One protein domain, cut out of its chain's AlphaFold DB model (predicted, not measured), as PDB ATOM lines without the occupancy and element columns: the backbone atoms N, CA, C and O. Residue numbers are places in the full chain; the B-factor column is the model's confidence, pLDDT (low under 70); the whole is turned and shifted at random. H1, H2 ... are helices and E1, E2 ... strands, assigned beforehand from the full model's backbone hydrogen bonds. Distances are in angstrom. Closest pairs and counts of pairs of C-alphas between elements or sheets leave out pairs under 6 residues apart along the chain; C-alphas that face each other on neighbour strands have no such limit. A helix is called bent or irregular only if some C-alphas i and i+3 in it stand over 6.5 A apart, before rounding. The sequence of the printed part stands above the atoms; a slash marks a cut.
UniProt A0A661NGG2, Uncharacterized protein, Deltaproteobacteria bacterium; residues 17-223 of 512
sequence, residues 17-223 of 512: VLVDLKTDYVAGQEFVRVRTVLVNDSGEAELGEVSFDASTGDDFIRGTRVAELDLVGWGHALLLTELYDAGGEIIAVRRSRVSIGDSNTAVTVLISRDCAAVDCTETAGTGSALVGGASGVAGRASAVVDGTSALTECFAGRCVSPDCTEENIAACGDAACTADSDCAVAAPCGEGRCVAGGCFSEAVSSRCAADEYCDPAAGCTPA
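This is residues 17 to 223 of the 512 residues of an uncharacterized protein of Deltaproteobacteria bacterium (UniProt A0A661NGG2). Two strongly twisted sheets lie face to face as a sandwich, E3 E2 E5 E6 over E4 E1 E7; the small hairpin E8 and E9 and the short helix H2 lie at its E6 and E7 edge. From there the hairpin E10 and E11, then E12 and E13, lead away from the sandwich, and residues 130 to 147 stick out as a large loop. The printed part has 207 residues, with seven strands, H1, E8, E9, H2 and E10 to E13 in order; the first sheet is antiparallel, the second mixed. It is mostly strand, though under half of the residues are in named elements, and compact: radius of gyration of the C-alphas 17.7 A, spans 50 by 48 by 28 A.

E1, residues 17 to 23, is the inner strand between E4, residues 64 to 70, antiparallel, with N 19 and O 67 at 2.9 A, and E7, residues 105 to 111, parallel, with N 20 and O 107 at 2.9 A. In the other sheet E2, residues 33 to 40, forms a hairpin with E3, residues 46 to 53, N 36 and O 50 at 2.9 A. E2 is also antiparallel to E5, residues 75 to 84, N 37 and O 80 at 2.9 A. E5 forms a hairpin with E6, residues 90 to 100, N 79 and O 96 at 2.8 A. The two sheets are a sandwich, two sheets face to face, with strands at 35 degrees. H1, residues 121 to 124, is only just irregular, C-alphas 121 and 124 being 6.52 A apart; it is too short for an O i to N i+4 pair. The hairpin of E8, residues 153 to 155, and E9, residues 158 to 160, has N 155 and O 158 at 2.9 A; the closest C-alphas of E8 and E6 are those of Glu 153 and Arg 94, 6.7 A. The closest C-alphas of H1 and E9 are those of Thr 123 and Cys 159, 7.7 A. H2, residues 166 to 172, only grazes the sheet E4 E1 E7, with residues 166 to 168. H2 is irregular, C-alphas 167 and 170 being 8.9 A apart, with 0 of 3 O i to N i+4 and 2 of 4 O i to N i+3 pairs within hydrogen-bond range. E10, residues 190 to 195, and E11, residues 198 to 203, form a hairpin, N 193 and O 200 at 2.8 A. E12, residues 212 to 215, and E13, residues 219 to 222, form another, N 213 and O 221 at 2.8 A; the closest C-alphas of E11 and E12 are those of Ala 203 and Cys 214, 5.2 A.

E1 begins at C-alpha 17, (220.813, 153.671, 156.699); E5 is 28.9 A long and E6 26.9 A. E13 ends at C-alpha 222, (192.245, 172.682, 142.083).

The C-alphas of Asp 146 and Ala 210, the two farthest apart, are 54.3 A apart. The printed part has no cut. The links H1 to E8 and H2 to E10 are long. pLDDT is under 70 at residues 42 to 44, 71 to 73 and 122 to 149.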
ATOM      1  N   VAL A  17     221.504 153.812 157.988       92.06
ATOM      2  CA  VAL A  17     220.813 153.671 156.699       92.06
ATOM      3  C   VAL A  17     220.223 155.015 156.309       92.06
ATOM      4  O   VAL A  17     219.394 155.595 157.003       92.06
ATOM      5  N   LEU A  18     220.693 155.505 155.175       95.25
ATOM      6  CA  LEU A  18     220.368 156.786 154.587       95.25
ATOM      7  C   LEU A  18     219.379 156.546 153.445       95.25
ATOM      8  O   LEU A  18     219.754 155.954 152.435       95.25
ATOM      9  N   VAL A  19     218.129 156.976 153.604       97.44
ATOM     10  CA  VAL A  19     217.050 156.649 152.661       97.44
ATOM     11  C   VAL A  19     216.659 157.872 151.850       97.44
ATOM     12  O   VAL A  19     216.077 158.823 152.375       97.44
ATOM     13  N   ASP A  20     216.962 157.830 150.560       98.38
ATOM     14  CA  ASP A  20     216.458 158.788 149.584       98.38
ATOM     15  C   ASP A  20     215.207 158.207 148.909       98.38
ATOM     16  O   ASP A  20     215.140 157.013 148.628       98.38
ATOM     17  N   LEU A  21     214.195 159.030 148.653       98.56
ATOM     18  CA  LEU A  21     212.987 158.633 147.931       98.56
ATOM     19  C   LEU A  21     212.933 159.364 146.596       98.56
ATOM     20  O   LEU A  21     213.041 160.594 146.558       98.56
ATOM     21  N   LYS A  22     212.686 158.609 145.521       98.50
ATOM     22  CA  LYS A  22     212.247 159.151 144.238       98.50
ATOM     23  C   LYS A  22     210.829 158.724 143.901       98.50
ATOM     24  O   LYS A  22     210.533 157.529 143.845       98.50
ATOM     25  N   THR A  23     209.973 159.705 143.638       98.25
ATOM     26  CA  THR A  23     208.577 159.473 143.272       98.25
ATOM     27  C   THR A  23     208.011 160.551 142.351       98.25
ATOM     28  O   THR A  23     208.465 161.692 142.375       98.25
ATOM     29  N   ASP A  24     207.044 160.172 141.514       97.31
ATOM     30  CA  ASP A  24     206.254 161.063 140.654       97.31
ATOM     31  C   ASP A  24     204.817 161.284 141.157       97.31
ATOM     32  O   ASP A  24     203.945 161.741 140.414       97.31
ATOM     33  N   TYR A  25     204.571 160.991 142.434       97.50
ATOM     34  CA  TYR A  25     203.473 161.609 143.170       97.50
ATOM     35  C   TYR A  25     203.838 163.059 143.539       97.50
ATOM     36  O   TYR A  25     205.008 163.401 143.736       97.50
ATOM     37  N   VAL A  26     202.840 163.935 143.631       97.00
ATOM     38  CA  VAL A  26     203.006 165.371 143.873       97.00
ATOM     39  C   VAL A  26     203.000 165.664 145.374       97.00
ATOM     40  O   VAL A  26     201.963 165.593 146.034       97.00
ATOM     41  N   ALA A  27     204.161 166.039 145.913       96.62
ATOM     42  CA  ALA A  27     204.331 166.380 147.325       96.62
ATOM     43  C   ALA A  27     203.465 167.576 147.766       96.62
ATOM     44  O   ALA A  27     203.353 168.596 147.074       96.62
ATOM     45  N   GLY A  28     202.859 167.452 148.945       94.12
ATOM     46  CA  GLY A  28     201.943 168.430 149.527       94.12
ATOM     47  C   GLY A  28     200.570 168.510 148.846       94.12
ATOM     48  O   GLY A  28     199.770 169.352 149.239       94.12
ATOM     49  N   GLN A  29     200.304 167.693 147.820       94.38
ATOM     50  CA  GLN A  29     199.015 167.643 147.118       94.38
ATOM     51  C   GLN A  29     198.444 166.225 147.126       94.38
ATOM     52  O   GLN A  29     197.346 166.012 147.624       94.38
ATOM     53  N   GLU A  30     199.203 165.252 146.617       95.06
ATOM     54  CA  GLU A  30     198.807 163.840 146.609       95.06
ATOM     55  C   GLU A  30     199.266 163.126 147.881       95.06
ATOM     56  O   GLU A  30     198.497 162.368 148.455       95.06
ATOM     57  N   PHE A  31     200.478 163.409 148.368       97.00
ATOM     58  CA  PHE A  31     200.968 162.912 149.655       97.00
ATOM     59  C   PHE A  31     201.571 164.039 150.493       97.00
ATOM     60  O   PHE A  31     202.186 164.961 149.954       97.00
ATOM     61  N   VAL A  32     201.411 163.959 151.811       97.31
ATOM     62  CA  VAL A  32     201.931 164.944 152.778       97.31
ATOM     63  C   VAL A  32     202.891 164.327 153.788       97.31
ATOM     64  O   VAL A  32     203.544 165.056 154.526       97.31
ATOM     65  N   ARG A  33     203.003 162.995 153.834       97.94
ATOM     66  CA  ARG A  33     203.931 162.307 154.732       97.94
ATOM     67  C   ARG A  33     204.538 161.082 154.067       97.94
ATOM     68  O   ARG A  33     203.854 160.330 153.380       97.94
ATOM     69  N   VAL A  34     205.826 160.884 154.309       98.56
ATOM     70  CA  VAL A  34     206.558 159.657 154.003       98.56
ATOM     71  C   VAL A  34     206.905 158.994 155.322       98.56
ATOM     72  O   VAL A  34     207.526 159.625 156.174       98.56
ATOM     73  N   ARG A  35     206.526 157.732 155.496       97.69
ATOM     74  CA  ARG A  35     206.952 156.916 156.635       97.69
ATOM     75  C   ARG A  35     207.940 155.877 156.139       97.69
ATOM     76  O   ARG A  35     207.687 155.197 155.146       97.69
ATOM     77  N   THR A  36     209.080 155.773 156.805       97.31
ATOM     78  CA  THR A  36     210.116 154.797 156.478       97.31
ATOM     79  C   THR A  36     210.400 153.945 157.697       97.31
ATOM     80  O   THR A  36     210.850 154.446 158.727       97.31
ATOM     81  N   VAL A  37     210.158 152.647 157.555       93.44
ATOM     82  CA  VAL A  37     210.342 151.650 158.605       93.44
ATOM     83  C   VAL A  37     211.421 150.672 158.165       93.44
ATOM     84  O   VAL A  37     211.331 150.067 157.095       93.44
ATOM     85  N   LEU A  38     212.453 150.512 158.985       91.69
ATOM     86  CA  LEU A  38     213.427 149.441 158.837       91.69
ATOM     87  C   LEU A  38     212.903 148.221 159.583       91.69
ATOM     88  O   LEU A  38     212.685 148.286 160.791       91.69
ATOM     89  N   VAL A  39     212.742 147.106 158.885       88.12
ATOM     90  CA  VAL A  39     212.399 145.815 159.484       88.12
ATOM     91  C   VAL A  39     213.500 144.799 159.196       88.12
ATOM     92  O   VAL A  39     214.247 144.933 158.224       88.12
ATOM     93  N   ASN A  40     213.650 143.791 160.049       81.38
ATOM     94  CA  ASN A  40     214.599 142.702 159.816       81.38
ATOM     95  C   ASN A  40     214.304 141.946 158.497       81.38
ATOM     96  O   ASN A  40     213.273 142.144 157.861       81.38
ATOM     97  N   ASP A  41     215.221 141.075 158.064       74.12
ATOM     98  CA  ASP A  41     215.108 140.378 156.769       74.12
ATOM     99  C   ASP A  41     213.851 139.498 156.632       74.12
ATOM    100  O   ASP A  41     213.390 139.259 155.516       74.12
ATOM    101  N   SER A  42     213.298 139.030 157.759       69.31
ATOM    102  CA  SER A  42     212.034 138.288 157.813       69.31
ATOM    103  C   SER A  42     210.795 139.190 157.757       69.31
ATOM    104  O   SER A  42     209.707 138.696 157.490       69.31
ATOM    105  N   GLY A  43     210.941 140.504 157.956       67.25
ATOM    106  CA  GLY A  43     209.832 141.459 158.001       67.25
ATOM    107  C   GLY A  43     209.059 141.480 159.327       67.25
ATOM    108  O   GLY A  43     208.035 142.150 159.422       67.25
ATOM    109  N   GLU A  44     209.543 140.769 160.343       58.84
ATOM    110  CA  GLU A  44     208.838 140.486 161.601       58.84
ATOM    111  C   GLU A  44     209.125 141.519 162.700       58.84
ATOM    112  O   GLU A  44     208.288 141.763 163.569       58.84
ATOM    113  N   ALA A  45     210.323 142.116 162.694       72.62
ATOM    114  CA  ALA A  45     210.775 143.023 163.745       72.62
ATOM    115  C   ALA A  45     211.143 144.391 163.182       72.62
ATOM    116  O   ALA A  45     212.056 144.511 162.366       72.62
ATOM    117  N   GLU A  46     210.469 145.422 163.682       84.56
ATOM    118  CA  GLU A  46     210.824 146.816 163.453       84.56
ATOM    119  C   GLU A  46     212.124 147.156 164.190       84.56
ATOM    120  O   GLU A  46     212.245 146.988 165.404       84.56
ATOM    121  N   LEU A  47     213.105 147.621 163.426       84.00
ATOM    122  CA  LEU A  47     214.426 148.025 163.894       84.00
ATOM    123  C   LEU A  47     214.529 149.546 164.052       84.00
ATOM    124  O   LEU A  47     215.364 150.019 164.818       84.00
ATOM    125  N   GLY A  48     213.687 150.303 163.346       87.94
ATOM    126  CA  GLY A  48     213.596 151.754 163.466       87.94
ATOM    127  C   GLY A  48     212.554 152.347 162.524       87.94
ATOM    128  O   GLY A  48     212.229 151.761 161.493       87.94
ATOM    129  N   GLU A  49     212.069 153.534 162.868       93.44
ATOM    130  CA  GLU A  49     211.075 154.276 162.098       93.44
ATOM    131  C   GLU A  49     211.430 155.765 162.072       93.44
ATOM    132  O   GLU A  49     211.823 156.344 163.087       93.44
ATOM    133  N   VAL A  50     211.250 156.391 160.908       96.50
ATOM    134  CA  VAL A  50     211.321 157.845 160.723       96.50
ATOM    135  C   VAL A  50     210.172 158.288 159.819       96.50
ATOM    136  O   VAL A  50     209.840 157.612 158.846       96.50
ATOM    137  N   SER A  51     209.576 159.438 160.131       96.12
ATOM    138  CA  SER A  51     208.597 160.109 159.273       96.12
ATOM    139  C   SER A  51     209.154 161.429 158.740       96.12
ATOM    140  O   SER A  51     209.852 162.148 159.458       96.12
ATOM    141  N   PHE A  52     208.813 161.756 157.496       97.88
ATOM    142  CA  PHE A  52     209.145 163.003 156.810       97.88
ATOM    143  C   PHE A  52     207.858 163.673 156.321       97.88
ATOM    144  O   PHE A  52     207.095 163.062 155.572       97.88
ATOM    145  N   ASP A  53     207.621 164.924 156.715       97.38
ATOM    146  CA  ASP A  53     206.477 165.705 156.239       97.38
ATOM    147  C   ASP A  53     206.813 166.352 154.887       97.38
ATOM    148  O   ASP A  53     207.686 167.217 154.787       97.38
ATOM    149  N   ALA A  54     206.116 165.918 153.838       96.50
ATOM    150  CA  ALA A  54     206.306 166.380 152.473       96.50
ATOM    151  C   ALA A  54     205.528 167.674 152.217       96.50
ATOM    152  O   ALA A  54     204.327 167.774 152.473       96.50
ATOM    153  N   SER A  55     206.217 168.666 151.670       94.19
ATOM    154  CA  SER A  55     205.678 169.992 151.389       94.19
ATOM    155  C   SER A  55     205.690 170.299 149.897       94.19
ATOM    156  O   SER A  55     206.494 169.783 149.118       94.19
ATOM    157  N   THR A  56     204.815 171.218 149.481       90.38
ATOM    158  CA  THR A  56     204.867 171.761 148.122       90.38
ATOM    159  C   THR A  56     206.229 172.422 147.882       90.38
ATOM    160  O   THR A  56     206.574 173.404 148.537       90.38
ATOM    161  N   GLY A  57     206.988 171.895 146.921       88.00
ATOM    162  CA  GLY A  57     208.330 172.370 146.569       88.00
ATOM    163  C   GLY A  57     209.444 171.353 146.814       88.00
ATOM    164  O   GLY A  57     210.534 171.540 146.272       88.00
ATOM    165  N   ASP A  58     209.173 170.278 147.558       94.81
ATOM    166  CA  ASP A  58     210.105 169.159 147.668       94.81
ATOM    167  C   ASP A  58     210.261 168.449 146.313       94.81
ATOM    168  O   ASP A  58     209.287 168.187 145.604       94.81
ATOM    169  N   ASP A  59     211.506 168.137 145.945       95.62
ATOM    170  CA  ASP A  59     211.857 167.593 144.631       95.62
ATOM    171  C   ASP A  59     212.113 166.085 144.695       95.62
ATOM    172  O   ASP A  59     213.242 165.593 144.625       95.62
ATOM    173  N   PHE A  60     211.018 165.337 144.789       97.31
ATOM    174  CA  PHE A  60     211.062 163.879 144.789       97.31
ATOM    175  C   PHE A  60     211.403 163.275 143.421       97.31
ATOM    176  O   PHE A  60     211.706 162.092 143.345       97.31
ATOM    177  N   ILE A  61     211.442 164.048 142.334       96.31
ATOM    178  CA  ILE A  61     211.926 163.536 141.044       96.31
ATOM    179  C   ILE A  61     213.455 163.436 141.058       96.31
ATOM    180  O   ILE A  61     214.026 162.443 140.594       96.31
ATOM    181  N   ARG A  62     214.142 164.444 141.611       94.88
ATOM    182  CA  ARG A  62     215.608 164.423 141.779       94.88
ATOM    183  C   ARG A  62     216.063 163.606 142.986       94.88
ATOM    184  O   ARG A  62     217.217 163.172 142.996       94.88
ATOM    185  N   GLY A  63     215.156 163.333 143.917       96.62
ATOM    186  CA  GLY A  63     215.379 162.520 145.105       96.62
ATOM    187  C   GLY A  63     215.484 163.379 146.358       96.62
ATOM    188  O   GLY A  63     216.228 164.361 146.385       96.62
ATOM    189  N   THR A  64     214.764 162.972 147.399       98.25
ATOM    190  CA  THR A  64     214.726 163.658 148.697       98.25
ATOM    191  C   THR A  64     215.117 162.686 149.800       98.25
ATOM    192  O   THR A  64     214.607 161.568 149.843       98.25
ATOM    193  N   ARG A  65     215.983 163.119 150.722       98.25
ATOM    194  CA  ARG A  65     216.319 162.359 151.933       98.25
ATOM    195  C   ARG A  65     215.117 162.334 152.868       98.25
ATOM    196  O   ARG A  65     214.782 163.367 153.441       98.25
ATOM    197  N   VAL A  66     214.506 161.166 153.034       98.19
ATOM    198  CA  VAL A  66     213.301 160.984 153.863       98.19
ATOM    199  C   VAL A  66     213.586 160.311 155.200       98.19
ATOM    200  O   VAL A  66     212.827 160.505 156.143       98.19
ATOM    201  N   ALA A  67     214.690 159.568 155.323       97.06
ATOM    202  CA  ALA A  67     215.069 158.967 156.597       97.06
ATOM    203  C   ALA A  67     216.584 158.834 156.779       97.06
ATOM    204  O   ALA A  67     217.342 158.615 155.832       97.06
ATOM    205  N   GLU A  68     217.002 158.927 158.036       95.31
ATOM    206  CA  GLU A  68     218.299 158.476 158.528       95.31
ATOM    207  C   GLU A  68     218.026 157.589 159.741       95.31
ATOM    208  O   GLU A  68     217.484 158.045 160.745       95.31
ATOM    209  N   LEU A  69     218.324 156.302 159.596       90.94
ATOM    210  CA  LEU A  69     218.009 155.266 160.571       90.94
ATOM    211  C   LEU A  69     219.318 154.743 161.157       90.94
ATOM    212  O   LEU A  69     220.127 154.146 160.440       90.94
ATOM    213  N   ASP A  70     219.532 154.971 162.450       84.00
ATOM    214  CA  ASP A  70     220.667 154.394 163.170       84.00
ATOM    215  C   ASP A  70     220.491 152.872 163.274       84.00
ATOM    216  O   ASP A  70     219.410 152.374 163.595       84.00
ATOM    217  N   LEU A  71     221.543 152.111 162.964       69.19
ATOM    218  CA  LEU A  71     221.432 150.660 162.854       69.19
ATOM    219  C   LEU A  71     221.556 149.949 164.199       69.19
ATOM    220  O   LEU A  71     222.410 150.261 165.025       69.19
ATOM    221  N   VAL A  72     220.734 148.910 164.366       59.78
ATOM    222  CA  VAL A  72     220.705 148.058 165.566       59.78
ATOM    223  C   VAL A  72     221.382 146.691 165.321       59.78
ATOM    224  O   VAL A  72     221.591 145.922 166.256       59.78
ATOM    225  N   GLY A  73     221.794 146.374 164.083       66.38
ATOM    226  CA  GLY A  73     222.440 145.096 163.748       66.38
ATOM    227  C   GLY A  73     223.014 145.026 162.330       66.38
ATOM    228  O   GLY A  73     222.726 145.877 161.494       66.38
ATOM    229  N   TRP A  74     223.861 144.024 162.069       75.25
ATOM    230  CA  TRP A  74     224.489 143.772 160.762       75.25
ATOM    231  C   TRP A  74     223.648 142.774 159.952       75.25
ATOM    232  O   TRP A  74     223.033 141.888 160.545       75.25
ATOM    233  N   GLY A  75     223.679 142.846 158.616       81.31
ATOM    234  CA  GLY A  75     223.035 141.846 157.749       81.31
ATOM    235  C   GLY A  75     222.059 142.431 156.733       81.31
ATOM    236  O   GLY A  75     222.220 143.561 156.288       81.31
ATOM    237  N   HIS A  76     221.071 141.641 156.317       83.50
ATOM    238  CA  HIS A  76     220.018 142.092 155.409       83.50
ATOM    239  C   HIS A  76     218.798 142.574 156.199       83.50
ATOM    240  O   HIS A  76     218.509 142.071 157.286       83.50
ATOM    241  N   ALA A  77     218.117 143.576 155.660       87.38
ATOM    242  CA  ALA A  77     216.890 144.135 156.203       87.38
ATOM    243  C   ALA A  77     215.979 144.580 155.054       87.38
ATOM    244  O   ALA A  77     216.421 144.708 153.904       87.38
ATOM    245  N   LEU A  78     214.715 144.840 155.367       89.88
ATOM    246  CA  LEU A  78     213.768 145.448 154.440       89.88
ATOM    247  C   LEU A  78     213.457 146.875 154.898       89.88
ATOM    248  O   LEU A  78     213.250 147.144 156.078       89.88
ATOM    249  N   LEU A  79     213.421 147.795 153.944       93.56
ATOM    250  CA  LEU A  79     212.913 149.149 154.109       93.56
ATOM    251  C   LEU A  79     211.489 149.192 153.571       93.56
ATOM    252  O   LEU A  79     211.293 149.051 152.364       93.56
ATOM    253  N   LEU A  80     210.517 149.401 154.450       94.62
ATOM    254  CA  LEU A  80     209.136 149.693 154.091       94.62
ATOM    255  C   LEU A  80     208.977 151.212 153.991       94.62
ATOM    256  O   LEU A  80     209.167 151.920 154.975       94.62
ATOM    257  N   THR A  81     208.687 151.716 152.793       97.50
ATOM    258  CA  THR A  81     208.458 153.146 152.541       97.50
ATOM    259  C   THR A  81     207.020 153.360 152.094       97.50
ATOM    260  O   THR A  81     206.602 152.800 151.082       97.50
ATOM    261  N   GLU A  82     206.282 154.161 152.853       97.25
ATOM    262  CA  GLU A  82     204.846 154.405 152.699       97.25
ATOM    263  C   GLU A  82     204.606 155.893 152.420       97.25
ATOM    264  O   GLU A  82     205.183 156.754 153.093       97.25
ATOM    265  N   LEU A  83     203.757 156.200 151.437       97.94
ATOM    266  CA  LEU A  83     203.292 157.558 151.145       97.94
ATOM    267  C   LEU A  83     201.873 157.727 151.674       97.94
ATOM    268  O   LEU A  83     200.993 156.956 151.297       97.94
ATOM    269  N   TYR A  84     201.659 158.749 152.494       95.62
ATOM    270  CA  TYR A  84     200.367 159.076 153.088       95.62
ATOM    271  C   TYR A  84     199.802 160.368 152.509       95.62
ATOM    272  O   TYR A  84     200.518 161.373 152.424       95.62
ATOM    273  N   ASP A  85     198.519 160.364 152.168       93.62
ATOM    274  CA  ASP A  85     197.784 161.570 151.798       93.62
ATOM    275  C   ASP A  85     197.447 162.458 153.011       93.62
ATOM    276  O   ASP A  85     197.787 162.160 154.160       93.62
ATOM    277  N   ALA A  86     196.787 163.591 152.755       90.25
ATOM    278  CA  ALA A  86     196.378 164.527 153.804       90.25
ATOM    279  C   ALA A  86     195.295 163.970 154.750       90.25
ATOM    280  O   ALA A  86     195.132 164.497 155.850       90.25
ATOM    281  N   GLY A  87     194.562 162.936 154.328       87.31
ATOM    282  CA  GLY A  87     193.587 162.211 155.142       87.31
ATOM    283  C   GLY A  87     194.207 161.107 156.002       87.31
ATOM    284  O   GLY A  87     193.515 160.552 156.850       87.31
ATOM    285  N   GLY A  88     195.499 160.808 155.819       86.75
ATOM    286  CA  GLY A  88     196.187 159.716 156.503       86.75
ATOM    287  C   GLY A  88     196.038 158.357 155.810       86.75
ATOM    288  O   GLY A  88     196.393 157.343 156.410       86.75
ATOM    289  N   GLU A  89     195.556 158.312 154.566       89.00
ATOM    290  CA  GLU A  89     195.485 157.085 153.766       89.00
ATOM    291  C   GLU A  89     196.834 156.795 153.093       89.00
ATOM    292  O   GLU A  89     197.484 157.698 152.563       89.00
ATOM    293  N   ILE A  90     197.259 155.527 153.087       89.62
ATOM    294  CA  ILE A  90     198.442 155.093 152.334       89.62
ATOM    295  C   ILE A  90     198.079 155.002 150.852       89.62
ATOM    296  O   ILE A  90     197.300 154.141 150.452       89.62
ATOM    297  N   ILE A  91     198.709 155.827 150.019       94.38
ATOM    298  CA  ILE A  91     198.463 155.847 148.568       94.38
ATOM    299  C   ILE A  91     199.499 155.058 147.763       94.38
ATOM    300  O   ILE A  91     199.280 154.751 146.589       94.38
ATOM    301  N   ALA A  92     200.648 154.756 148.371       94.62
ATOM    302  CA  ALA A  92     201.689 153.935 147.771       94.62
ATOM    303  C   ALA A  92     202.591 153.323 148.844       94.62
ATOM    304  O   ALA A  92     202.889 153.949 149.860       94.62
ATOM    305  N   VAL A  93     203.070 152.111 148.577       93.56
ATOM    306  CA  VAL A  93     203.994 151.381 149.445       93.56
ATOM    307  C   VAL A  93     205.080 150.715 148.611       93.56
ATOM    308  O   VAL A  93     204.834 150.281 147.483       93.56
ATOM    309  N   ARG A  94     206.290 150.633 149.163       93.50
ATOM    310  CA  ARG A  94     207.423 149.944 148.541       93.50
ATOM    311  C   ARG A  94     208.280 149.263 149.592       93.50
ATOM    312  O   ARG A  94     208.695 149.908 150.556       93.50
ATOM    313  N   ARG A  95     208.610 147.990 149.367       93.12
ATOM    314  CA  ARG A  95     209.643 147.272 150.123       93.12
ATOM    315  C   ARG A  95     210.935 147.250 149.320       93.12
ATOM    316  O   ARG A  95     210.955 146.859 148.156       93.12
ATOM    317  N   SER A  96     212.025 147.674 149.946       93.81
ATOM    318  CA  SER A  96     213.360 147.646 149.339       93.81
ATOM    319  C   SER A  96     214.308 146.857 150.222       93.81
ATOM    320  O   SER A  96     214.403 147.131 151.418       93.81
ATOM    321  N   ARG A  97     215.022 145.879 149.663       91.19
ATOM    322  CA  ARG A  97     216.033 145.151 150.433       91.19
ATOM    323  C   ARG A  97     217.283 146.007 150.584       91.19
ATOM    324  O   ARG A  97     217.802 146.544 149.607       91.19
ATOM    325  N   VAL A  98     217.794 146.095 151.806       91.12
ATOM    326  CA  VAL A  98     219.035 146.800 152.130       91.12
ATOM    327  C   VAL A  98     220.043 145.834 152.743       91.12
ATOM    328  O   VAL A  98     219.696 144.940 153.513       91.12
ATOM    329  N   SER A  99     221.314 146.003 152.375       87.25
ATOM    330  CA  SER A  99     222.435 145.305 153.009       87.25
ATOM    331  C   SER A  99     223.158 146.265 153.947       87.25
ATOM    332  O   SER A  99     223.671 147.304 153.529       87.25
ATOM    333  N   ILE A 100     223.181 145.911 155.222       85.12
ATOM    334  CA  ILE A 100     223.736 146.693 156.316       85.12
ATOM    335  C   ILE A 100     225.137 146.175 156.642       85.12
ATOM    336  O   ILE A 100     225.309 145.016 157.036       85.12
ATOM    337  N   GLY A 101     226.131 147.046 156.464       80.38
ATOM    338  CA  GLY A 101     227.542 146.761 156.714       80.38
ATOM    339  C   GLY A 101     228.152 147.595 157.843       80.38
ATOM    340  O   GLY A 101     227.464 148.127 158.710       80.38
ATOM    341  N   ASP A 102     229.475 147.715 157.800       75.88
ATOM    342  CA  ASP A 102     230.333 148.452 158.739       75.88
ATOM    343  C   ASP A 102     230.447 149.960 158.430       75.88
ATOM    344  O   ASP A 102     231.197 150.687 159.080       75.88
ATOM    345  N   SER A 103     229.703 150.442 157.436       81.25
ATOM    346  CA  SER A 103     229.633 151.848 157.040       81.25
ATOM    347  C   SER A 103     228.195 152.259 156.757       81.25
ATOM    348  O   SER A 103     227.339 151.401 156.554       81.25
ATOM    349  N   ASN A 104     227.944 153.566 156.665       86.75
ATOM    350  CA  ASN A 104     226.631 154.069 156.275       86.75
ATOM    351  C   ASN A 104     226.229 153.519 154.899       86.75
ATOM    352  O   ASN A 104     227.001 153.610 153.939       86.75
ATOM    353  N   THR A 105     225.015 152.984 154.811       90.00
ATOM    354  CA  THR A 105     224.428 152.481 153.568       90.00
ATOM    355  C   THR A 105     223.428 153.507 153.057       90.00
ATOM    356  O   THR A 105     222.479 153.842 153.757       90.00
ATOM    357  N   ALA A 106     223.619 154.002 151.835       92.94
ATOM    358  CA  ALA A 106     222.619 154.815 151.149       92.94
ATOM    359  C   ALA A 106     221.761 153.932 150.240       92.94
ATOM    360  O   ALA A 106     222.304 153.096 149.514       92.94
ATOM    361  N   VAL A 107     220.443 154.114 150.298       95.38
ATOM    362  CA  VAL A 107     219.472 153.421 149.449       95.38
ATOM    363  C   VAL A 107     218.497 154.439 148.886       95.38
ATOM    364  O   VAL A 107     217.891 155.196 149.646       95.38
ATOM    365  N   THR A 108     218.306 154.412 147.571       98.12
ATOM    366  CA  THR A 108     217.293 155.221 146.901       98.12
ATOM    367  C   THR A 108     216.087 154.358 146.560       98.12
ATOM    368  O   THR A 108     216.130 153.500 145.672       98.12
ATOM    369  N   VAL A 109     214.994 154.594 147.280       97.75
ATOM    370  CA  VAL A 109     213.706 153.932 147.087       97.75
ATOM    371  C   VAL A 109     212.989 154.567 145.900       97.75
ATOM    372  O   VAL A 109     212.910 155.788 145.785       97.75
ATOM    373  N   LEU A 110     212.458 153.727 145.014       97.62
ATOM    374  CA  LEU A 110     211.763 154.148 143.802       97.62
ATOM    375  C   LEU A 110     210.276 153.790 143.909       97.62
ATOM    376  O   LEU A 110     209.931 152.610 143.959       97.62
ATOM    377  N   ILE A 111     209.400 154.798 143.912       97.31
ATOM    378  CA  ILE A 111     207.937 154.625 143.916       97.31
ATOM    379  C   ILE A 111     207.356 155.369 142.718       97.31
ATOM    380  O   ILE A 111     207.398 156.592 142.677       97.31
ATOM    381  N   SER A 112     206.794 154.651 141.751       96.31
ATOM    382  CA  SER A 112     206.166 155.252 140.564       96.31
ATOM    383  C   SER A 112     204.644 155.151 140.626       96.31
ATOM    384  O   SER A 112     204.129 154.067 140.908       96.31
ATOM    385  N   ARG A 113     203.923 156.207 140.247       95.06
ATOM    386  CA  ARG A 113     202.449 156.263 140.205       95.06
ATOM    387  C   ARG A 113     201.810 155.204 139.312       95.06
ATOM    388  O   ARG A 113     200.713 154.738 139.599       95.06
ATOM    389  N   ASP A 114     202.527 154.747 138.286       93.62
ATOM    390  CA  ASP A 114     202.089 153.654 137.405       93.62
ATOM    391  C   ASP A 114     201.878 152.325 138.153       93.62
ATOM    392  O   ASP A 114     201.298 151.386 137.611       93.62
ATOM    393  N   CYS A 115     202.332 152.235 139.406       93.88
ATOM    394  CA  CYS A 115     202.130 151.087 140.277       93.88
ATOM    395  C   CYS A 115     200.846 151.131 141.109       93.88
ATOM    396  O   CYS A 115     200.533 150.124 141.736       93.88
ATOM    397  N   ALA A 116     200.077 152.225 141.091       86.75
ATOM    398  CA  ALA A 116     198.869 152.369 141.914       86.75
ATOM    399  C   ALA A 116     197.835 151.242 141.701       86.75
ATOM    400  O   ALA A 116     197.078 150.912 142.606       86.75
ATOM    401  N   ALA A 117     197.806 150.642 140.506       81.75
ATOM    402  CA  ALA A 117     196.886 149.562 140.143       81.75
ATOM    403  C   ALA A 117     197.586 148.220 139.849       81.75
ATOM    404  O   ALA A 117     196.964 147.319 139.280       81.75
ATOM    405  N   VAL A 118     198.874 148.083 140.176       86.88
ATOM    406  CA  VAL A 118     199.651 146.869 139.885       86.88
ATOM    407  C   VAL A 118     199.752 146.005 141.132       86.88
ATOM    408  O   VAL A 118     200.333 146.416 142.130       86.88
ATOM    409  N   ASP A 119     199.244 144.778 141.039       84.25
ATOM    410  CA  ASP A 119     199.396 143.767 142.081       84.25
ATOM    411  C   ASP A 119     200.498 142.766 141.706       84.25
ATOM    412  O   ASP A 119     200.401 142.050 140.705       84.25
ATOM    413  N   CYS A 120     201.566 142.739 142.502       84.12
ATOM    414  CA  CYS A 120     202.711 141.852 142.297       84.12
ATOM    415  C   CYS A 120     202.690 140.603 143.183       84.12
ATOM    416  O   CYS A 120     203.557 139.740 143.029       84.12
ATOM    417  N   THR A 121     201.690 140.455 144.055       72.06
ATOM    418  CA  THR A 121     201.583 139.298 144.958       72.06
ATOM    419  C   THR A 121     201.239 138.002 144.208       72.06
ATOM    420  O   THR A 121     201.754 136.934 144.532       72.06
ATOM    421  N   GLU A 122     200.509 138.106 143.096       49.97
ATOM    422  CA  GLU A 122     200.075 136.980 142.247       49.97
ATOM    423  C   GLU A 122     201.171 136.446 141.295       49.97
ATOM    424  O   GLU A 122     201.103 135.325 140.778       49.97
ATOM    425  N   THR A 123     202.223 137.232 141.029       46.12
ATOM    426  CA  THR A 123     203.197 136.907 139.961       46.12
ATOM    427  C   THR A 123     204.296 135.941 140.426       46.12
ATOM    428  O   THR A 123     205.030 135.387 139.604       46.12
ATOM    429  N   ALA A 124     204.382 135.654 141.729       46.66
ATOM    430  CA  ALA A 124     205.323 134.676 142.279       46.66
ATOM    431  C   ALA A 124     205.042 133.223 141.822       46.66
ATOM    432  O   ALA A 124     205.913 132.363 141.960       46.66
ATOM    433  N   GLY A 125     203.865 132.947 141.239       35.53
ATOM    434  CA  GLY A 125     203.430 131.594 140.872       35.53
ATOM    435  C   GLY A 125     203.445 131.241 139.381       35.53
ATOM    436  O   GLY A 125     203.702 130.089 139.036       35.53
ATOM    437  N   THR A 126     203.198 132.174 138.459       33.47
ATOM    438  CA  THR A 126     203.204 131.857 137.020       33.47
ATOM    439  C   THR A 126     203.599 133.068 136.188       33.47
ATOM    440  O   THR A 126     202.989 134.128 136.267       33.47
ATOM    441  N   GLY A 127     204.625 132.917 135.346       40.84
ATOM    442  CA  GLY A 127     204.974 133.927 134.353       40.84
ATOM    443  C   GLY A 127     203.825 134.124 133.366       40.84
ATOM    444  O   GLY A 127     203.725 133.397 132.380       40.84
ATOM    445  N   SER A 128     202.959 135.101 133.621       34.12
ATOM    446  CA  SER A 128     201.949 135.549 132.671       34.12
ATOM    447  C   SER A 128     201.655 137.028 132.872       34.12
ATOM    448  O   SER A 128     200.704 137.416 133.543       34.12
ATOM    449  N   ALA A 129     202.457 137.856 132.205       38.38
ATOM    450  CA  ALA A 129     202.069 139.210 131.857       38.38
ATOM    451  C   ALA A 129     200.740 139.173 131.082       38.38
ATOM    452  O   ALA A 129     200.687 138.702 129.944       38.38
ATOM    453  N   LEU A 130     199.672 139.692 131.682       36.44
ATOM    454  CA  LEU A 130     198.477 140.113 130.959       36.44
ATOM    455  C   LEU A 130     198.490 141.639 130.857       36.44
ATOM    456  O   LEU A 130     197.800 142.339 131.585       36.44
ATOM    457  N   VAL A 131     199.260 142.143 129.893       38.72
ATOM    458  CA  VAL A 131     198.952 143.422 129.243       38.72
ATOM    459  C   VAL A 131     198.114 143.084 128.016       38.72
ATOM    460  O   VAL A 131     198.553 142.374 127.107       38.72
ATOM    461  N   GLY A 132     196.875 143.566 127.993       29.09
ATOM    462  CA  GLY A 132     196.039 143.514 126.805       29.09
ATOM    463  C   GLY A 132     196.579 144.430 125.703       29.09
ATOM    464  O   GLY A 132     196.774 145.617 125.926       29.09
ATOM    465  N   GLY A 133     196.713 143.892 124.486       28.23
ATOM    466  CA  GLY A 133     196.484 144.674 123.265       28.23
ATOM    467  C   GLY A 133     197.659 144.908 122.307       28.23
ATOM    468  O   GLY A 133     198.295 145.948 122.336       28.23
ATOM    469  N   ALA A 134     197.734 144.015 121.313       28.72
ATOM    470  CA  ALA A 134     198.125 144.244 119.914       28.72
ATOM    471  C   ALA A 134     199.614 144.241 119.484       28.72
ATOM    472  O   ALA A 134     200.434 145.063 119.866       28.72
ATOM    473  N   SER A 135     199.840 143.399 118.465       31.81
ATOM    474  CA  SER A 135     200.959 143.353 117.510       31.81
ATOM    475  C   SER A 135     202.193 142.553 117.936       31.81
ATOM    476  O   SER A 135     203.030 142.977 118.721       31.81
ATOM    477  N   GLY A 136     202.286 141.344 117.378       34.56
ATOM    478  CA  GLY A 136     203.287 140.355 117.735       34.56
ATOM    479  C   GLY A 136     204.680 140.624 117.182       34.56
ATOM    480  O   GLY A 136     204.842 140.948 116.012       34.56
ATOM    481  N   VAL A 137     205.675 140.307 118.008       31.16
ATOM    482  CA  VAL A 137     206.916 139.637 117.607       31.16
ATOM    483  C   VAL A 137     207.293 138.698 118.754       31.16
ATOM    484  O   VAL A 137     207.507 139.130 119.880       31.16
ATOM    485  N   ALA A 138     207.347 137.395 118.478       30.17
ATOM    486  CA  ALA A 138     207.803 136.391 119.431       30.17
ATOM    487  C   ALA A 138     209.319 136.535 119.660       30.17
ATOM    488  O   ALA A 138     210.113 136.237 118.766       30.17
ATOM    489  N   GLY A 139     209.712 136.968 120.859       26.56
ATOM    490  CA  GLY A 139     211.092 136.985 121.343       26.56
ATOM    491  C   GLY A 139     211.202 136.154 122.619       26.56
ATOM    492  O   GLY A 139     210.488 136.390 123.583       26.56
ATOM    493  N   ARG A 140     212.058 135.131 122.596       31.59
ATOM    494  CA  ARG A 140     212.313 134.209 123.710       31.59
ATOM    495  C   ARG A 140     212.976 134.945 124.882       31.59
ATOM    496  O   ARG A 140     214.074 135.457 124.691       31.59
ATOM    497  N   ALA A 141     212.404 134.861 126.082       29.28
ATOM    498  CA  ALA A 141     213.135 135.058 127.332       29.28
ATOM    499  C   ALA A 141     213.155 133.733 128.103       29.28
ATOM    500  O   ALA A 141     212.130 133.191 128.503       29.28
ATOM    501  N   SER A 142     214.360 133.180 128.198       33.38
ATOM    502  CA  SER A 142     214.734 131.977 128.925       33.38
ATOM    503  C   SER A 142     215.717 132.424 129.994       33.38
ATOM    504  O   SER A 142     216.857 132.721 129.645       33.38
ATOM    505  N   ALA A 143     215.298 132.442 131.255       31.44
ATOM    506  CA  ALA A 143     216.187 132.421 132.410       31.44
ATOM    507  C   ALA A 143     215.375 132.028 133.652       31.44
ATOM    508  O   ALA A 143     214.815 132.868 134.342       31.44
ATOM    509  N   VAL A 144     215.304 130.721 133.910       34.88
ATOM    510  CA  VAL A 144     215.173 130.217 135.278       34.88
ATOM    511  C   VAL A 144     216.571 130.349 135.877       34.88
ATOM    512  O   VAL A 144     217.499 129.702 135.384       34.88
ATOM    513  N   VAL A 145     216.735 131.225 136.866       34.94
ATOM    514  CA  VAL A 145     217.936 131.300 137.706       34.94
ATOM    515  C   VAL A 145     217.529 130.901 139.120       34.94
ATOM    516  O   VAL A 145     216.518 131.361 139.641       34.94
ATOM    517  N   ASP A 146     218.312 129.980 139.668       35.53
ATOM    518  CA  ASP A 146     218.311 129.471 141.038       35.53
ATOM    519  C   ASP A 146     218.147 130.589 142.095       35.53
ATOM    520  O   ASP A 146     218.935 131.531 142.102       35.53
ATOM    521  N   GLY A 147     217.189 130.432 143.021       37.41
ATOM    522  CA  GLY A 147     217.183 131.100 144.337       37.41
ATOM    523  C   GLY A 147     216.480 132.465 144.473       37.41
ATOM    524  O   GLY A 147     217.133 133.496 144.512       37.41
ATOM    525  N   THR A 148     215.151 132.438 144.650       44.78
ATOM    526  CA  THR A 148     214.351 133.318 145.547       44.78
ATOM    527  C   THR A 148     214.304 134.853 145.374       44.78
ATOM    528  O   THR A 148     214.143 135.550 146.370       44.78
ATOM    529  N   SER A 149     214.296 135.418 144.163       51.78
ATOM    530  CA  SER A 149     213.772 136.791 143.972       51.78
ATOM    531  C   SER A 149     212.378 136.737 143.349       51.78
ATOM    532  O   SER A 149     212.222 136.848 142.133       51.78
ATOM    533  N   ALA A 150     211.349 136.515 144.170       73.88
ATOM    534  CA  ALA A 150     209.975 136.693 143.717       73.88
ATOM    535  C   ALA A 150     209.774 138.173 143.334       73.88
ATOM    536  O   ALA A 150     210.132 139.065 144.107       73.88
ATOM    537  N   LEU A 151     209.243 138.426 142.132       85.88
ATOM    538  CA  LEU A 151     208.925 139.769 141.636       85.88
ATOM    539  C   LEU A 151     207.711 140.307 142.402       85.88
ATOM    540  O   LEU A 151     206.585 140.220 141.928       85.88
ATOM    541  N   THR A 152     207.954 140.774 143.620       87.88
ATOM    542  CA  THR A 152     206.936 141.086 144.636       87.88
ATOM    543  C   THR A 152     206.667 142.576 144.764       87.88
ATOM    544  O   THR A 152     205.705 142.969 145.412       87.88
ATOM    545  N   GLU A 153     207.473 143.409 144.109       92.56
ATOM    546  CA  GLU A 153     207.408 144.861 144.228       92.56
ATOM    547  C   GLU A 153     207.165 145.494 142.860       92.56
ATOM    548  O   GLU A 153     207.640 144.975 141.853       92.56
ATOM    549  N   CYS A 154     206.465 146.625 142.783       94.75
ATOM    550  CA  CYS A 154     206.205 147.292 141.505       94.75
ATOM    551  C   CYS A 154     207.139 148.483 141.264       94.75
ATOM    552  O   CYS A 154     207.361 149.299 142.158       94.75
ATOM    553  N   PHE A 155     207.669 148.601 140.046       95.69
ATOM    554  CA  PHE A 155     208.403 149.776 139.575       95.69
ATOM    555  C   PHE A 155     208.090 150.059 138.102       95.69
ATOM    556  O   PHE A 155     208.260 149.181 137.260       95.69
ATOM    557  N   ALA A 156     207.667 151.283 137.783       93.75
ATOM    558  CA  ALA A 156     207.272 151.723 136.442       93.75
ATOM    559  C   ALA A 156     206.219 150.800 135.791       93.75
ATOM    560  O   ALA A 156     206.374 150.354 134.652       93.75
ATOM    561  N   GLY A 157     205.175 150.450 136.554       92.56
ATOM    562  CA  GLY A 157     204.039 149.656 136.069       92.56
ATOM    563  C   GLY A 157     204.315 148.161 135.863       92.56
ATOM    564  O   GLY A 157     203.524 147.471 135.220       92.56
ATOM    565  N   ARG A 158     205.436 147.635 136.374       92.25
ATOM    566  CA  ARG A 158     205.815 146.217 136.262       92.25
ATOM    567  C   ARG A 158     206.338 145.660 137.578       92.25
ATOM    568  O   ARG A 158     206.933 146.383 138.372       92.25
ATOM    569  N   CYS A 159     206.189 144.353 137.756       93.38
ATOM    570  CA  CYS A 159     206.734 143.652 138.910       93.38
ATOM    571  C   CYS A 159     208.245 143.419 138.770       93.38
ATOM    572  O   CYS A 159     208.733 142.983 137.725       93.38
ATOM    573  N   VAL A 160     208.975 143.716 139.841       93.81
ATOM    574  CA  VAL A 160     210.434 143.694 139.982       93.81
ATOM    575  C   VAL A 160     210.823 143.042 141.316       93.81
ATOM    576  O   VAL A 160     209.981 142.835 142.190       93.81
ATOM    577  N   SER A 161     212.107 142.714 141.487       92.38
ATOM    578  CA  SER A 161     212.625 142.249 142.784       92.38
ATOM    579  C   SER A 161     212.561 143.377 143.833       92.38
ATOM    580  O   SER A 161     212.765 144.540 143.464       92.38
ATOM    581  N   PRO A 162     212.399 143.069 145.135       91.12
ATOM    582  CA  PRO A 162     212.682 144.013 146.224       91.12
ATOM    583  C   PRO A 162     214.105 144.582 146.201       91.12
ATOM    584  O   PRO A 162     214.362 145.633 146.781       91.12
ATOM    585  N   ASP A 163     215.037 143.917 145.514       93.06
ATOM    586  CA  ASP A 163     216.404 144.418 145.329       93.06
ATOM    587  C   ASP A 163     216.500 145.515 144.254       93.06
ATOM    588  O   ASP A 163     217.586 146.044 144.028       93.06
ATOM    589  N   CYS A 164     215.407 145.828 143.544       94.75
ATOM    590  CA  CYS A 164     215.360 146.934 142.589       94.75
ATOM    591  C   CYS A 164     215.380 148.272 143.337       94.75
ATOM    592  O   CYS A 164     214.366 148.708 143.889       94.75
ATOM    593  N   THR A 165     216.546 148.911 143.307       94.50
ATOM    594  CA  THR A 165     216.819 150.272 143.782       94.50
ATOM    595  C   THR A 165     217.674 150.999 142.738       94.50
ATOM    596  O   THR A 165     218.155 150.380 141.782       94.50
ATOM    597  N   GLU A 166     217.909 152.303 142.897       94.50
ATOM    598  CA  GLU A 166     218.802 153.033 141.980       94.50
ATOM    599  C   GLU A 166     220.256 152.538 142.049       94.50
ATOM    600  O   GLU A 166     220.981 152.547 141.053       94.50
ATOM    601  N   GLU A 167     220.681 152.033 143.205       93.75
ATOM    602  CA  GLU A 167     222.000 151.431 143.399       93.75
ATOM    603  C   GLU A 167     222.107 150.041 142.748       93.75
ATOM    604  O   GLU A 167     223.213 149.573 142.462       93.75
ATOM    605  N   ASN A 168     220.971 149.391 142.469       93.44
ATOM    606  CA  ASN A 168     220.889 148.056 141.882       93.44
ATOM    607  C   ASN A 168     219.872 147.983 140.725       93.44
ATOM    608  O   ASN A 168     218.968 147.144 140.692       93.44
ATOM    609  N   ILE A 169     220.061 148.840 139.718       92.25
ATOM    610  CA  ILE A 169     219.172 148.946 138.542       92.25
ATOM    611  C   ILE A 169     219.012 147.613 137.793       92.25
ATOM    612  O   ILE A 169     217.970 147.356 137.197       92.25
ATOM    613  N   ALA A 170     220.011 146.725 137.831       91.44
ATOM    614  CA  ALA A 170     219.914 145.417 137.181       91.44
ATOM    615  C   ALA A 170     218.764 144.556 137.745       91.44
ATOM    616  O   ALA A 170     218.137 143.815 136.988       91.44
ATOM    617  N   ALA A 171     218.451 144.685 139.040       91.44
ATOM    618  CA  ALA A 171     217.335 143.984 139.678       91.44
ATOM    619  C   ALA A 171     215.957 144.546 139.287       91.44
ATOM    620  O   ALA A 171     214.937 143.887 139.497       91.44
ATOM    621  N   CYS A 172     215.920 145.736 138.681       92.56
ATOM    622  CA  CYS A 172     214.703 146.317 138.127       92.56
ATOM    623  C   CYS A 172     214.302 145.685 136.787       92.56
ATOM    624  O   CYS A 172     213.163 145.851 136.372       92.56
ATOM    625  N   GLY A 173     215.193 144.950 136.112       89.94
ATOM    626  CA  GLY A 173     214.957 144.402 134.772       89.94
ATOM    627  C   GLY A 173     215.162 145.430 133.650       89.94
ATOM    628  O   GLY A 173     215.696 146.514 133.871       89.94
ATOM    629  N   ASP A 174     214.735 145.099 132.427       90.75
ATOM    630  CA  ASP A 174     214.999 145.917 131.228       90.75
ATOM    631  C   ASP A 174     214.472 147.354 131.358       90.75
ATOM    632  O   ASP A 174     213.344 147.558 131.797       90.75
ATOM    633  N   ALA A 175     215.261 148.355 130.968       91.19
ATOM    634  CA  ALA A 175     214.840 149.753 131.033       91.19
ATOM    635  C   ALA A 175     213.728 150.057 130.011       91.19
ATOM    636  O   ALA A 175     213.849 149.720 128.833       91.19
ATOM    637  N   ALA A 176     212.670 150.734 130.457       92.00
ATOM    638  CA  ALA A 176     211.601 151.257 129.608       92.00
ATOM    639  C   ALA A 176     212.024 152.532 128.860       92.00
ATOM    640  O   ALA A 176     211.505 152.817 127.783       92.00
ATOM    641  N   CYS A 177     212.984 153.278 129.412       97.25
ATOM    642  CA  CYS A 177     213.497 154.520 128.842       97.25
ATOM    643  C   CYS A 177     215.020 154.616 128.948       97.25
ATOM    644  O   CYS A 177     215.661 153.980 129.787       97.25
ATOM    645  N   THR A 178     215.597 155.466 128.103       96.62
ATOM    646  CA  THR A 178     217.011 155.870 128.171       96.62
ATOM    647  C   THR A 178     217.191 157.386 128.206       96.62
ATOM    648  O   THR A 178     218.270 157.868 128.553       96.62
ATOM    649  N   ALA A 179     216.145 158.140 127.868       97.12
ATOM    650  CA  ALA A 179     216.085 159.590 127.951       97.12
ATOM    651  C   ALA A 179     214.668 160.057 128.314       97.12
ATOM    652  O   ALA A 179     213.690 159.369 128.036       97.12
ATOM    653  N   ASP A 180     214.552 161.268 128.863       97.88
ATOM    654  CA  ASP A 180     213.273 161.916 129.205       97.88
ATOM    655  C   ASP A 180     212.273 161.932 128.038       97.88
ATOM    656  O   ASP A 180     211.075 161.752 128.227       97.88
ATOM    657  N   SER A 181     212.767 162.085 126.803       96.88
ATOM    658  CA  SER A 181     211.936 162.097 125.594       96.88
ATOM    659  C   SER A 181     211.258 160.764 125.273       96.88
ATOM    660  O   SER A 181     210.352 160.746 124.440       96.88
ATOM    661  N   ASP A 182     211.707 159.666 125.882       97.75
ATOM    662  CA  ASP A 182     211.094 158.344 125.720       97.75
ATOM    663  C   ASP A 182     209.816 158.220 126.568       97.75
ATOM    664  O   ASP A 182     208.978 157.356 126.310       97.75
ATOM    665  N   CYS A 183     209.653 159.098 127.562       97.56
ATOM    666  CA  CYS A 183     208.566 159.060 128.523       97.56
ATOM    667  C   CYS A 183     207.429 159.991 128.103       97.56
ATOM    668  O   CYS A 183     207.548 161.217 128.108       97.56
ATOM    669  N   ALA A 184     206.299 159.393 127.735       95.44
ATOM    670  CA  ALA A 184     205.067 160.124 127.481       95.44
ATOM    671  C   ALA A 184     204.334 160.401 128.800       95.44
ATOM    672  O   ALA A 184     204.273 159.533 129.663       95.44
ATOM    673  N   VAL A 185     203.731 161.585 128.918       94.75
ATOM    674  CA  VAL A 185     202.865 161.956 130.048       94.75
ATOM    675  C   VAL A 185     201.460 162.227 129.527       94.75
ATOM    676  O   VAL A 185     201.297 162.770 128.432       94.75
ATOM    677  N   ALA A 186     200.446 161.817 130.291       93.44
ATOM    678  CA  ALA A 186     199.048 161.935 129.889       93.44
ATOM    679  C   ALA A 186     198.586 163.399 129.844       93.44
ATOM    680  O   ALA A 186     197.973 163.836 128.865       93.44
ATOM    681  N   ALA A 187     198.910 164.169 130.884       96.62
ATOM    682  CA  ALA A 187     198.530 165.567 130.992       96.62
ATOM    683  C   ALA A 187     199.555 166.521 130.342       96.62
ATOM    684  O   ALA A 187     200.757 166.406 130.586       96.62
ATOM    685  N   PRO A 188     199.108 167.569 129.619       96.38
ATOM    686  CA  PRO A 188     199.995 168.608 129.087       96.38
ATOM    687  C   PRO A 188     200.745 169.415 130.156       96.38
ATOM    688  O   PRO A 188     201.724 170.092 129.838       96.38
ATOM    689  N   CYS A 189     200.276 169.400 131.406       97.44
ATOM    690  CA  CYS A 189     200.949 170.088 132.502       97.44
ATOM    691  C   CYS A 189     202.176 169.314 133.025       97.44
ATOM    692  O   CYS A 189     202.988 169.905 133.729       97.44
ATOM    693  N   GLY A 190     202.345 168.035 132.666       97.12
ATOM    694  CA  GLY A 190     203.476 167.217 133.104       97.12
ATOM    695  C   GLY A 190     204.639 167.144 132.104       97.12
ATOM    696  O   GLY A 190     204.530 167.558 130.941       97.12
ATOM    697  N   GLU A 191     205.771 166.616 132.565       97.69
ATOM    698  CA  GLU A 191     206.965 166.291 131.774       97.69
ATOM    699  C   GLU A 191     207.446 164.868 132.071       97.69
ATOM    700  O   GLU A 191     207.512 164.451 133.222       97.69
ATOM    701  N   GLY A 192     207.784 164.109 131.026       97.56
ATOM    702  CA  GLY A 192     208.318 162.761 131.185       97.56
ATOM    703  C   GLY A 192     209.774 162.809 131.634       97.56
ATOM    704  O   GLY A 192     210.572 163.554 131.062       97.56
ATOM    705  N   ARG A 193     210.124 162.012 132.641       97.88
ATOM    706  CA  ARG A 193     211.482 161.885 133.178       97.88
ATOM    707  C   ARG A 193     211.915 160.434 133.178       97.88
ATOM    708  O   ARG A 193     211.188 159.574 133.665       97.88
ATOM    709  N   CYS A 194     213.107 160.167 132.660       97.62
ATOM    710  CA  CYS A 194     213.677 158.832 132.731       97.62
ATOM    711  C   CYS A 194     214.497 158.682 134.013       97.62
ATOM    712  O   CYS A 194     215.619 159.183 134.110       97.62
ATOM    713  N   VAL A 195     213.940 157.981 134.998       96.25
ATOM    714  CA  VAL A 195     214.552 157.770 136.315       96.25
ATOM    715  C   VAL A 195     214.829 156.284 136.488       96.25
ATOM    716  O   VAL A 195     213.913 155.471 136.440       96.25
ATOM    717  N   ALA A 196     216.104 155.914 136.647       93.94
ATOM    718  CA  ALA A 196     216.538 154.519 136.814       93.94
ATOM    719  C   ALA A 196     215.986 153.548 135.736       93.94
ATOM    720  O   ALA A 196     215.741 152.372 135.995       93.94
ATOM    721  N   GLY A 197     215.777 154.043 134.510       94.50
ATOM    722  CA  GLY A 197     215.206 153.271 133.402       94.50
ATOM    723  C   GLY A 197     213.682 153.101 133.446       94.50
ATOM    724  O   GLY A 197     213.140 152.433 132.567       94.50
ATOM    725  N   GLY A 198     212.990 153.687 134.425       95.56
ATOM    726  CA  GLY A 198     211.534 153.819 134.480       95.56
ATOM    727  C   GLY A 198     211.072 155.218 134.068       95.56
ATOM    728  O   GLY A 198     211.802 156.196 134.236       95.56
ATOM    729  N   CYS A 199     209.858 155.318 133.527       97.56
ATOM    730  CA  CYS A 199     209.257 156.605 133.190       97.56
ATOM    731  C   CYS A 199     208.492 157.180 134.376       97.56
ATOM    732  O   CYS A 199     207.604 156.532 134.914       97.56
ATOM    733  N   PHE A 200     208.860 158.397 134.758       97.31
ATOM    734  CA  PHE A 200     208.236 159.192 135.808       97.31
ATOM    735  C   PHE A 200     207.544 160.388 135.165       97.31
ATOM    736  O   PHE A 200     208.014 160.918 134.153       97.31
ATOM    737  N   SER A 201     206.449 160.835 135.767       96.69
ATOM    738  CA  SER A 201     205.710 162.008 135.304       96.69
ATOM    739  C   SER A 201     205.916 163.199 136.249       96.69
ATOM    740  O   SER A 201     205.232 163.330 137.254       96.69
ATOM    741  N   GLU A 202     206.847 164.102 135.932       97.12
ATOM    742  CA  GLU A 202     207.079 165.313 136.733       97.12
ATOM    743  C   GLU A 202     205.937 166.323 136.541       97.12
ATOM    744  O   GLU A 202     205.626 166.729 135.417       97.12
ATOM    745  N   ALA A 203     205.339 166.773 137.642       96.56
ATOM    746  CA  ALA A 203     204.345 167.839 137.650       96.56
ATOM    747  C   ALA A 203     205.001 169.219 137.475       96.56
ATOM    748  O   ALA A 203     205.782 169.659 138.317       96.56
ATOM    749  N   VAL A 204     204.639 169.958 136.418       95.94
ATOM    750  CA  VAL A 204     205.154 171.319 136.188       95.94
ATOM    751  C   VAL A 204     204.102 172.343 136.606       95.94
ATOM    752  O   VAL A 204     203.299 172.805 135.792       95.94
ATOM    753  N   SER A 205     204.119 172.725 137.885       90.81
ATOM    754  CA  SER A 205     203.123 173.624 138.499       90.81
ATOM    755  C   SER A 205     202.931 174.946 137.745       90.81
ATOM    756  O   SER A 205     201.810 175.429 137.621       90.81
ATOM    757  N   SER A 206     203.985 175.493 137.129       93.81
ATOM    758  CA  SER A 206     203.905 176.731 136.338       93.81
ATOM    759  C   SER A 206     203.055 176.627 135.063       93.81
ATOM    760  O   SER A 206     202.890 177.627 134.363       93.81
ATOM    761  N   ARG A 207     202.584 175.426 134.699       96.88
ATOM    762  CA  ARG A 207     201.675 175.198 133.563       96.88
ATOM    763  C   ARG A 207     200.194 175.259 133.955       96.88
ATOM    764  O   ARG A 207     199.361 175.257 133.050       96.88
ATOM    765  N   CYS A 208     199.881 175.335 135.247       96.88
ATOM    766  CA  CYS A 208     198.524 175.455 135.779       96.88
ATOM    767  C   CYS A 208     198.255 176.855 136.351       96.88
ATOM    768  O   CYS A 208     199.163 177.690 136.431       96.88
ATOM    769  N   ALA A 209     196.992 177.146 136.683       95.69
ATOM    770  CA  ALA A 209     196.638 178.386 137.369       95.69
ATOM    771  C   ALA A 209     197.224 178.431 138.795       95.69
ATOM    772  O   ALA A 209     197.696 177.431 139.321       95.69
ATOM    773  N   ALA A 210     197.221 179.609 139.426       91.00
ATOM    774  CA  ALA A 210     197.838 179.800 140.746       91.00
ATOM    775  C   ALA A 210     197.123 179.042 141.885       91.00
ATOM    776  O   ALA A 210     197.723 178.813 142.930       91.00
ATOM    777  N   ASP A 211     195.855 178.697 141.685       91.88
ATOM    778  CA  ASP A 211     194.980 177.930 142.576       91.88
ATOM    779  C   ASP A 211     194.831 176.462 142.142       91.88
ATOM    780  O   ASP A 211     194.000 175.732 142.678       91.88
ATOM    781  N   GLU A 212     195.645 176.016 141.187       95.00
ATOM    782  CA  GLU A 212     195.671 174.651 140.678       95.00
ATOM    783  C   GLU A 212     197.070 174.047 140.852       95.00
ATOM    784  O   GLU A 212     198.088 174.735 140.758       95.00
ATOM    785  N   TYR A 213     197.133 172.735 141.044       95.06
ATOM    786  CA  TYR A 213     198.362 171.968 140.887       95.06
ATOM    787  C   TYR A 213     198.288 171.126 139.612       95.06
ATOM    788  O   TYR A 213     197.211 170.849 139.084       95.06
ATOM    789  N   CYS A 214     199.448 170.740 139.086       97.06
ATOM    790  CA  CYS A 214     199.494 169.799 137.977       97.06
ATOM    791  C   CYS A 214     199.424 168.372 138.518       97.06
ATOM    792  O   CYS A 214     200.375 167.928 139.153       97.06
ATOM    793  N   ASP A 215     198.349 167.655 138.210       95.56
ATOM    794  CA  ASP A 215     198.304 166.198 138.255       95.56
ATOM    795  C   ASP A 215     198.744 165.658 136.878       95.56
ATOM    796  O   ASP A 215     198.052 165.865 135.873       95.56
ATOM    797  N   PRO A 216     199.884 164.954 136.784       93.62
ATOM    798  CA  PRO A 216     200.374 164.427 135.514       93.62
ATOM    799  C   PRO A 216     199.447 163.409 134.819       93.62
ATOM    800  O   PRO A 216     199.599 163.178 133.612       93.62
ATOM    801  N   ALA A 217     198.487 162.816 135.537       91.88
ATOM    802  CA  ALA A 217     197.469 161.924 134.980       91.88
ATOM    803  C   ALA A 217     196.184 162.667 134.581       91.88
ATOM    804  O   ALA A 217     195.627 162.381 133.518       91.88
ATOM    805  N   ALA A 218     195.720 163.618 135.400       93.56
ATOM    806  CA  ALA A 218     194.416 164.266 135.212       93.56
ATOM    807  C   ALA A 218     194.464 165.646 134.528       93.56
ATOM    808  O   ALA A 218     193.492 166.039 133.877       93.56
ATOM    809  N   GLY A 219     195.576 166.380 134.620       96.94
ATOM    810  CA  GLY A 219     195.673 167.772 134.175       96.94
ATOM    811  C   GLY A 219     195.827 168.755 135.330       96.94
ATOM    812  O   GLY A 219     196.330 168.418 136.392       96.94
ATOM    813  N   CYS A 220     195.436 170.006 135.099       97.50
ATOM    814  CA  CYS A 220     195.409 171.002 136.162       97.50
ATOM    815  C   CYS A 220     194.176 170.778 137.039       97.50
ATOM    816  O   CYS A 220     193.050 170.783 136.537       97.50
ATOM    817  N   THR A 221     194.413 170.574 138.330       95.38
ATOM    818  CA  THR A 221     193.399 170.231 139.331       95.38
ATOM    819  C   THR A 221     193.414 171.301 140.422       95.38
ATOM    820  O   THR A 221     194.503 171.756 140.776       95.38
ATOM    821  N   PRO A 222     192.263 171.730 140.975       93.50
ATOM    822  CA  PRO A 222     192.245 172.682 142.083       93.50
ATOM    823  C   PRO A 222     193.125 172.199 143.239       93.50
ATOM    824  O   PRO A 222     192.987 171.059 143.683       93.50
ATOM    825  N   ALA A 223     194.030 173.053 143.713       85.62
ATOM    826  CA  ALA A 223     194.846 172.746 144.878       85.62
ATOM    827  C   ALA A 223     193.949 172.678 146.114       85.62
ATOM    828  O   ALA A 223     193.056 173.516 146.291       85.62
TER     829      ALA A 223